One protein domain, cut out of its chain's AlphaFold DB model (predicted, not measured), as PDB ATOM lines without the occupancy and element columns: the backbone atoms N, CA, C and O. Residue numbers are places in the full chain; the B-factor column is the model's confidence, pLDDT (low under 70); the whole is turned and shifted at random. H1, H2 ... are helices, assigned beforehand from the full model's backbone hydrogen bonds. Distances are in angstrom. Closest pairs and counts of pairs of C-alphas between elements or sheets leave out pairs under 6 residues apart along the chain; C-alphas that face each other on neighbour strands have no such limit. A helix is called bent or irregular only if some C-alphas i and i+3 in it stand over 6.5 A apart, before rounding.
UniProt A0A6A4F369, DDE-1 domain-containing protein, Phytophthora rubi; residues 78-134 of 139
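Overview. This is residues 78 to 134 of the 139 residues of the protein "DDE-1 domain-containing protein" of Phytophthora rubi (UniProt A0A6A4F369). One long helix, H1, makes the length of this domain, and a much shorter helix, H2, slants onto it with its last turns, residues 126 to 131 packing on residues 87 to 94 of H1. The link between them folds back from the end of H1 toward H2, and its residues 107 to 112 stick out. The printed part has 57 residues with two named helices, H1 then H2, and no named strand; the class is all helix. The whole is loose, with a radius of gyration of the C-alphas of 14.3 A, and its outline is a rod spanning 49 by 20 by 14 A.

Arrangement. H1, residues 78 to 106, has a kink of 43 degrees near residue 85. It is touched by H2, residues 120 to 132, and the closest C-alphas, those of Tyr 90 and Ser 130, are 5.4 A apart. Their lines stand at a steep tilt of 47 degrees, opposite ways. In H2 every O i to N i+4 pair is within hydrogen-bond range; in H1 22 of 25 are.

Along the chain. H1 begins with C-alpha 78 at (118.481, 140.352, 64.822) and measures 41.7 A from first to last C-alpha. It is irregular: C-alphas 81 and 84 are 7.3 A apart. H2 measures 18.3 A and ends with C-alpha 132 at (111.100, 124.933, 69.229).

Size, cuts and confidence. The two C-alphas farthest apart, those of Pro 78 and Gly 110, are 48.8 A apart. The link from H1 to H2, residues 107 to 119, is long, and its residues 107 to 112 stand free. The printed part has no cut. The mean pLDDT of the printed part is 94.9, and no printed residue is under 70.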
ATOM      1  N   PRO A  78     119.807 140.868  64.472       87.88
ATOM      2  CA  PRO A  78     118.481 140.352  64.822       87.88
ATOM      3  C   PRO A  78     118.515 139.257  65.890       87.88
ATOM      4  O   PRO A  78     117.688 139.255  66.799       87.88
ATOM      5  N   ALA A  79     119.528 138.386  65.840       89.69
ATOM      6  CA  ALA A  79     119.706 137.331  66.827       89.69
ATOM      7  C   ALA A  79     119.839 137.857  68.258       89.69
ATOM      8  O   ALA A  79     119.188 137.338  69.164       89.69
ATOM      9  N   ASP A  80     120.647 138.895  68.465       89.56
ATOM     10  CA  ASP A  80     120.874 139.470  69.789       89.56
ATOM     11  C   ASP A  80     119.699 140.319  70.273       89.56
ATOM     12  O   ASP A  80     119.408 140.325  71.470       89.56
ATOM     13  N   ILE A  81     118.992 140.972  69.349       88.94
ATOM     14  CA  ILE A  81     117.815 141.791  69.657       88.94
ATOM     15  C   ILE A  81     116.627 140.909  70.052       88.94
ATOM     16  O   ILE A  81     115.933 141.196  71.028       88.94
ATOM     17  N   ALA A  82     116.370 139.853  69.280       91.19
ATOM     18  CA  ALA A  82     115.088 139.168  69.304       91.19
ATOM     19  C   ALA A  82     115.144 137.819  70.034       91.19
ATOM     20  O   ALA A  82     114.522 137.662  71.089       91.19
ATOM     21  N   TRP A  83     115.889 136.838  69.513       94.31
ATOM     22  CA  TRP A  83     115.724 135.443  69.943       94.31
ATOM     23  C   TRP A  83     116.793 134.906  70.901       94.31
ATOM     24  O   TRP A  83     116.489 134.005  71.684       94.31
ATOM     25  N   ASN A  84     118.012 135.456  70.941       94.62
ATOM     26  CA  ASN A  84     119.074 134.938  71.818       94.62
ATOM     27  C   ASN A  84     118.698 135.015  73.302       94.62
ATOM     28  O   ASN A  84     119.007 134.097  74.066       94.62
ATOM     29  N   ARG A  85     118.025 136.090  73.733       94.00
ATOM     30  CA  ARG A  85     117.576 136.250  75.124       94.00
ATOM     31  C   ARG A  85     116.547 135.188  75.536       94.00
ATOM     32  O   ARG A  85     116.829 134.480  76.507       94.00
ATOM     33  N   PRO A  86     115.378 135.051  74.876       95.50
ATOM     34  CA  PRO A  86     114.407 134.024  75.253       95.50
ATOM     35  C   PRO A  86     114.985 132.610  75.110       95.50
ATOM     36  O   PRO A  86     114.828 131.806  76.026       95.50
ATOM     37  N   PHE A  87     115.765 132.342  74.060       97.06
ATOM     38  CA  PHE A  87     116.425 131.049  73.865       97.06
ATOM     39  C   PHE A  87     117.343 130.676  75.041       97.06
ATOM     40  O   PHE A  87     117.200 129.614  75.651       97.06
ATOM     41  N   LYS A  88     118.249 131.586  75.436       96.50
ATOM     42  CA  LYS A  88     119.139 131.387  76.594       96.50
ATOM     43  C   LYS A  88     118.359 131.272  77.905       96.50
ATOM     44  O   LYS A  88     118.808 130.572  78.813       96.50
ATOM     45  N   SER A  89     117.205 131.930  78.021       97.44
ATOM     46  CA  SER A  89     116.333 131.808  79.194       97.44
ATOM     47  C   SER A  89     115.772 130.393  79.334       97.44
ATOM     48  O   SER A  89     115.808 129.839  80.430       97.44
ATOM     49  N   TYR A  90     115.303 129.781  78.245       97.69
ATOM     50  CA  TYR A  90     114.779 128.410  78.262       97.69
ATOM     51  C   TYR A  90     115.867 127.378  78.576       97.69
ATOM     52  O   TYR A  90     115.683 126.545  79.468       97.69
ATOM     53  N   LEU A  91     117.051 127.517  77.968       97.56
ATOM     54  CA  LEU A  91     118.220 126.700  78.307       97.56
ATOM     55  C   LEU A  91     118.594 126.817  79.790       97.56
ATOM     56  O   LEU A  91     118.889 125.818  80.450       97.56
ATOM     57  N   ARG A  92     118.561 128.038  80.336       97.88
ATOM     58  CA  ARG A  92     118.842 128.283  81.753       97.88
ATOM     59  C   ARG A  92     117.808 127.614  82.652       97.88
ATOM     60  O   ARG A  92     118.199 127.052  83.672       97.88
ATOM     61  N   THR A  93     116.527 127.648  82.292       98.19
ATOM     62  CA  THR A  93     115.473 126.942  83.031       98.19
ATOM     63  C   THR A  93     115.751 125.440  83.070       98.19
ATOM     64  O   THR A  93     115.784 124.867  84.157       98.19
ATOM     65  N   ALA A  94     116.051 124.817  81.925       97.88
ATOM     66  CA  ALA A  94     116.372 123.390  81.857       97.88
ATOM     67  C   ALA A  94     117.602 123.019  82.709       97.88
ATOM     68  O   ALA A  94     117.588 122.044  83.463       97.88
ATOM     69  N   TRP A  95     118.648 123.850  82.659       97.75
ATOM     70  CA  TRP A  95     119.836 123.698  83.499       97.75
ATOM     71  C   TRP A  95     119.516 123.788  85.000       97.75
ATOM     72  O   TRP A  95     119.959 122.947  85.786       97.75
ATOM     73  N   VAL A  96     118.741 124.796  85.413       97.88
ATOM     74  CA  VAL A  96     118.360 124.998  86.819       97.88
ATOM     75  C   VAL A  96     117.500 123.844  87.322       97.88
ATOM     76  O   VAL A  96     117.745 123.360  88.427       97.88
ATOM     77  N   GLU A  97     116.548 123.353  86.527       97.94
ATOM     78  CA  GLU A  97     115.763 122.173  86.898       97.94
ATOM     79  C   GLU A  97     116.646 120.942  87.076       97.94
ATOM     80  O   GLU A  97     116.527 120.240  88.083       97.94
ATOM     81  N   LYS A  98     117.632 120.742  86.194       97.12
ATOM     82  CA  LYS A  98     118.584 119.641  86.348       97.12
ATOM     83  C   LYS A  98     119.388 119.729  87.644       97.12
ATOM     84  O   LYS A  98     119.649 118.706  88.279       97.12
ATOM     85  N   LEU A  99     119.803 120.931  88.041       97.06
ATOM     86  CA  LEU A  99     120.490 121.142  89.317       97.06
ATOM     87  C   LEU A  99     119.561 120.892  90.506       97.06
ATOM     88  O   LEU A  99     119.962 120.229  91.462       97.06
ATOM     89  N   ARG A 100     118.313 121.368  90.440       97.56
ATOM     90  CA  ARG A 100     117.303 121.141  91.481       97.56
ATOM     91  C   ARG A 100     117.016 119.652  91.675       97.56
ATOM     92  O   ARG A 100     116.939 119.203  92.814       97.56
ATOM     93  N   GLU A 101     116.912 118.876  90.597       97.31
ATOM     94  CA  GLU A 101     116.784 117.413  90.658       97.31
ATOM     95  C   GLU A 101     117.956 116.758  91.392       97.31
ATOM     96  O   GLU A 101     117.742 115.924  92.271       97.31
ATOM     97  N   GLN A 102     119.190 117.151  91.061       97.00
ATOM     98  CA  GLN A 102     120.388 116.608  91.702       97.00
ATOM     99  C   GLN A 102     120.442 116.952  93.194       97.00
ATOM    100  O   GLN A 102     120.763 116.090  94.006       97.00
ATOM    101  N   LEU A 103     120.084 118.185  93.563       96.75
ATOM    102  CA  LEU A 103     120.026 118.612  94.962       96.75
ATOM    103  C   LEU A 103     118.951 117.853  95.746       96.75
ATOM    104  O   LEU A 103     119.215 117.410  96.860       96.75
ATOM    105  N   ARG A 104     117.763 117.651  95.160       96.75
ATOM    106  CA  ARG A 104     116.703 116.837  95.776       96.75
ATOM    107  C   ARG A 104     117.161 115.400  96.003       96.75
ATOM    108  O   ARG A 104     116.951 114.877  97.089       96.75
ATOM    109  N   ALA A 105     117.815 114.792  95.014       95.00
ATOM    110  CA  ALA A 105     118.328 113.427  95.121       95.00
ATOM    111  C   ALA A 105     119.444 113.286  96.172       95.00
ATOM    112  O   ALA A 105     119.553 112.244  96.811       95.00
ATOM    113  N   HIS A 106     120.260 114.328  96.357       95.62
ATOM    114  CA  HIS A 106     121.349 114.367  97.340       95.62
ATOM    115  C   HIS A 106     120.884 114.682  98.770       95.62
ATOM    116  O   HIS A 106     121.610 114.442  99.738       95.62
ATOM    117  N   SER A 107     119.690 115.251  98.925       93.06
ATOM    118  CA  SER A 107     119.191 115.693 100.227       93.06
ATOM    119  C   SER A 107     119.136 114.530 101.225       93.06
ATOM    120  O   SER A 107     118.640 113.452 100.910       93.06
ATOM    121  N   GLY A 108     119.677 114.737 102.429       89.56
ATOM    122  CA  GLY A 108     119.724 113.718 103.487       89.56
ATOM    123  C   GLY A 108     120.873 112.705 103.399       89.56
ATOM    124  O   GLY A 108     120.993 111.875 104.292       89.56
ATOM    125  N   GLN A 109     121.757 112.773 102.395       89.50
ATOM    126  CA  GLN A 109     122.846 111.792 102.230       89.50
ATOM    127  C   GLN A 109     124.081 112.027 103.125       89.50
ATOM    128  O   GLN A 109     125.029 111.248 103.058       89.50
ATOM    129  N   GLY A 110     124.121 113.100 103.929       90.44
ATOM    130  CA  GLY A 110     125.212 113.387 104.882       90.44
ATOM    131  C   GLY A 110     126.602 113.613 104.263       90.44
ATOM    132  O   GLY A 110     127.587 113.744 104.982       90.44
ATOM    133  N   THR A 111     126.695 113.659 102.934       94.06
ATOM    134  CA  THR A 111     127.939 113.799 102.170       94.06
ATOM    135  C   THR A 111     127.974 115.126 101.409       94.06
ATOM    136  O   THR A 111     126.957 115.806 101.261       94.06
ATOM    137  N   THR A 112     129.148 115.524 100.915       95.25
ATOM    138  CA  THR A 112     129.296 116.734 100.093       95.25
ATOM    139  C   THR A 112     128.639 116.548  98.728       95.25
ATOM    140  O   THR A 112     128.925 115.582  98.021       95.25
ATOM    141  N   PHE A 113     127.802 117.507  98.328       96.25
ATOM    142  CA  PHE A 113     127.185 117.516  97.006       96.25
ATOM    143  C   PHE A 113     128.242 117.616  95.898       96.25
ATOM    144  O   PHE A 113     129.084 118.517  95.905       96.25
ATOM    145  N   LYS A 114     128.172 116.716  94.911       95.62
ATOM    146  CA  LYS A 114     128.990 116.765  93.694       95.62
ATOM    147  C   LYS A 114     128.086 116.951  92.483       95.62
ATOM    148  O   LYS A 114     127.338 116.048  92.119       95.62
ATOM    149  N   MET A 115     128.183 118.115  91.844       94.94
ATOM    150  CA  MET A 115     127.428 118.408  90.630       94.94
ATOM    151  C   MET A 115     127.873 117.490  89.489       94.94
ATOM    152  O   MET A 115     129.049 117.449  89.129       94.94
ATOM    153  N   LYS A 116     126.917 116.802  88.869       95.38
ATOM    154  CA  LYS A 116     127.118 116.052  87.634       95.38
ATOM    155  C   LYS A 116     126.706 116.914  86.444       95.38
ATOM    156  O   LYS A 116     125.548 117.323  86.334       95.38
ATOM    157  N   ALA A 117     127.650 117.163  85.541       95.00
ATOM    158  CA  ALA A 117     127.362 117.844  84.285       95.00
ATOM    159  C   ALA A 117     126.401 117.003  83.411       95.00
ATOM    160  O   ALA A 117     126.482 115.769  83.414       95.00
ATOM    161  N   PRO A 118     125.482 117.639  82.665       96.00
ATOM    162  CA  PRO A 118     124.642 116.962  81.692       96.00
ATOM    163  C   PRO A 118     125.503 116.401  80.555       96.00
ATOM    164  O   PRO A 118     126.492 117.005  80.140       96.00
ATOM    165  N   GLY A 119     125.118 115.235  80.035       94.75
ATOM    166  CA  GLY A 119     125.737 114.681  78.832       94.75
ATOM    167  C   GLY A 119     125.322 115.448  77.571       94.75
ATOM    168  O   GLY A 119     124.285 116.112  77.559       94.75
ATOM    169  N   ARG A 120     126.093 115.301  76.486       91.69
ATOM    170  CA  ARG A 120     125.846 115.991  75.203       91.69
ATOM    171  C   ARG A 120     124.436 115.768  74.661       91.69
ATOM    172  O   ARG A 120     123.793 116.736  74.281       91.69
ATOM    173  N   SER A 121     123.930 114.535  74.692       92.81
ATOM    174  CA  SER A 121     122.579 114.221  74.206       92.81
ATOM    175  C   SER A 121     121.488 114.980  74.965       92.81
ATOM    176  O   SER A 121     120.519 115.425  74.364       92.81
ATOM    177  N   LEU A 122     121.662 115.175  76.277       95.25
ATOM    178  CA  LEU A 122     120.717 115.949  77.081       95.25
ATOM    179  C   LEU A 122     120.792 117.444  76.743       95.25
ATOM    180  O   LEU A 122     119.761 118.094  76.642       95.25
ATOM    181  N   VAL A 123     121.999 117.972  76.518       95.31
ATOM    182  CA  VAL A 123     122.183 119.364  76.081       95.31
ATOM    183  C   VAL A 123     121.583 119.594  74.690       95.31
ATOM    184  O   VAL A 123     120.908 120.597  74.494       95.31
ATOM    185  N   CYS A 124     121.767 118.663  73.749       94.56
ATOM    186  CA  CYS A 124     121.170 118.741  72.409       94.56
ATOM    187  C   CYS A 124     119.642 118.765  72.487       94.56
ATOM    188  O   CYS A 124     119.014 119.623  71.874       94.56
ATOM    189  N   LYS A 125     119.060 117.899  73.326       94.81
ATOM    190  CA  LYS A 125     117.622 117.907  73.602       94.81
ATOM    191  C   LYS A 125     117.154 119.265  74.139       94.81
ATOM    192  O   LYS A 125     116.175 119.809  73.645       94.81
ATOM    193  N   TRP A 126     117.864 119.851  75.106       96.81
ATOM    194  CA  TRP A 126     117.505 121.177  75.626       96.81
ATOM    195  C   TRP A 126     117.603 122.280  74.571       96.81
ATOM    196  O   TRP A 126     116.783 123.194  74.593       96.81
ATOM    197  N   ILE A 127     118.590 122.219  73.673       95.81
ATOM    198  CA  ILE A 127     118.739 123.161  72.555       95.81
ATOM    199  C   ILE A 127     117.533 123.066  71.622       95.81
ATOM    200  O   ILE A 127     116.918 124.088  71.330       95.81
ATOM    201  N   GLU A 128     117.166 121.855  71.207       94.69
ATOM    202  CA  GLU A 128     116.028 121.606  70.321       94.69
ATOM    203  C   GLU A 128     114.700 122.058  70.947       94.69
ATOM    204  O   GLU A 128     113.938 122.800  70.322       94.69
ATOM    205  N   GLU A 129     114.445 121.683  72.204       95.00
ATOM    206  CA  GLU A 129     113.240 122.083  72.941       95.00
ATOM    207  C   GLU A 129     113.185 123.605  73.144       95.00
ATOM    208  O   GLU A 129     112.133 124.221  72.966       95.00
ATOM    209  N   SER A 130     114.321 124.235  73.465       95.56
ATOM    210  CA  SER A 130     114.399 125.690  73.648       95.56
ATOM    211  C   SER A 130     114.174 126.442  72.340       95.56
ATOM    212  O   SER A 130     113.500 127.468  72.346       95.56
ATOM    213  N   TRP A 131     114.721 125.953  71.227       94.38
ATOM    214  CA  TRP A 131     114.518 126.555  69.910       94.38
ATOM    215  C   TRP A 131     113.062 126.421  69.462       94.38
ATOM    216  O   TRP A 131     112.434 127.408  69.084       94.38
ATOM    217  N   SER A 132     112.492 125.222  69.595       93.50
ATOM    218  CA  SER A 132     111.100 124.933  69.229       93.50
ATOM    219  C   SER A 132     110.082 125.702  70.079       93.50
ATOM    220  O   SER A 132     108.971 125.964  69.627       93.50
ATOM    221  N   GLY A 133     110.454 126.078  71.307       93.50
ATOM    222  CA  GLY A 133     109.634 126.896  72.202       93.50
ATOM    223  C   GLY A 133     109.646 128.400  71.901       93.50
ATOM    224  O   GLY A 133     108.931 129.156  72.565       93.50
ATOM    225  N   LEU A 134     110.462 128.876  70.954       94.69
ATOM    226  CA  LEU A 134     110.456 130.282  70.545       94.69
ATOM    227  C   LEU A 134     109.201 130.608  69.729       94.69
ATOM    228  O   LEU A 134     108.755 129.826  68.891       94.69
TER     229      LEU A 134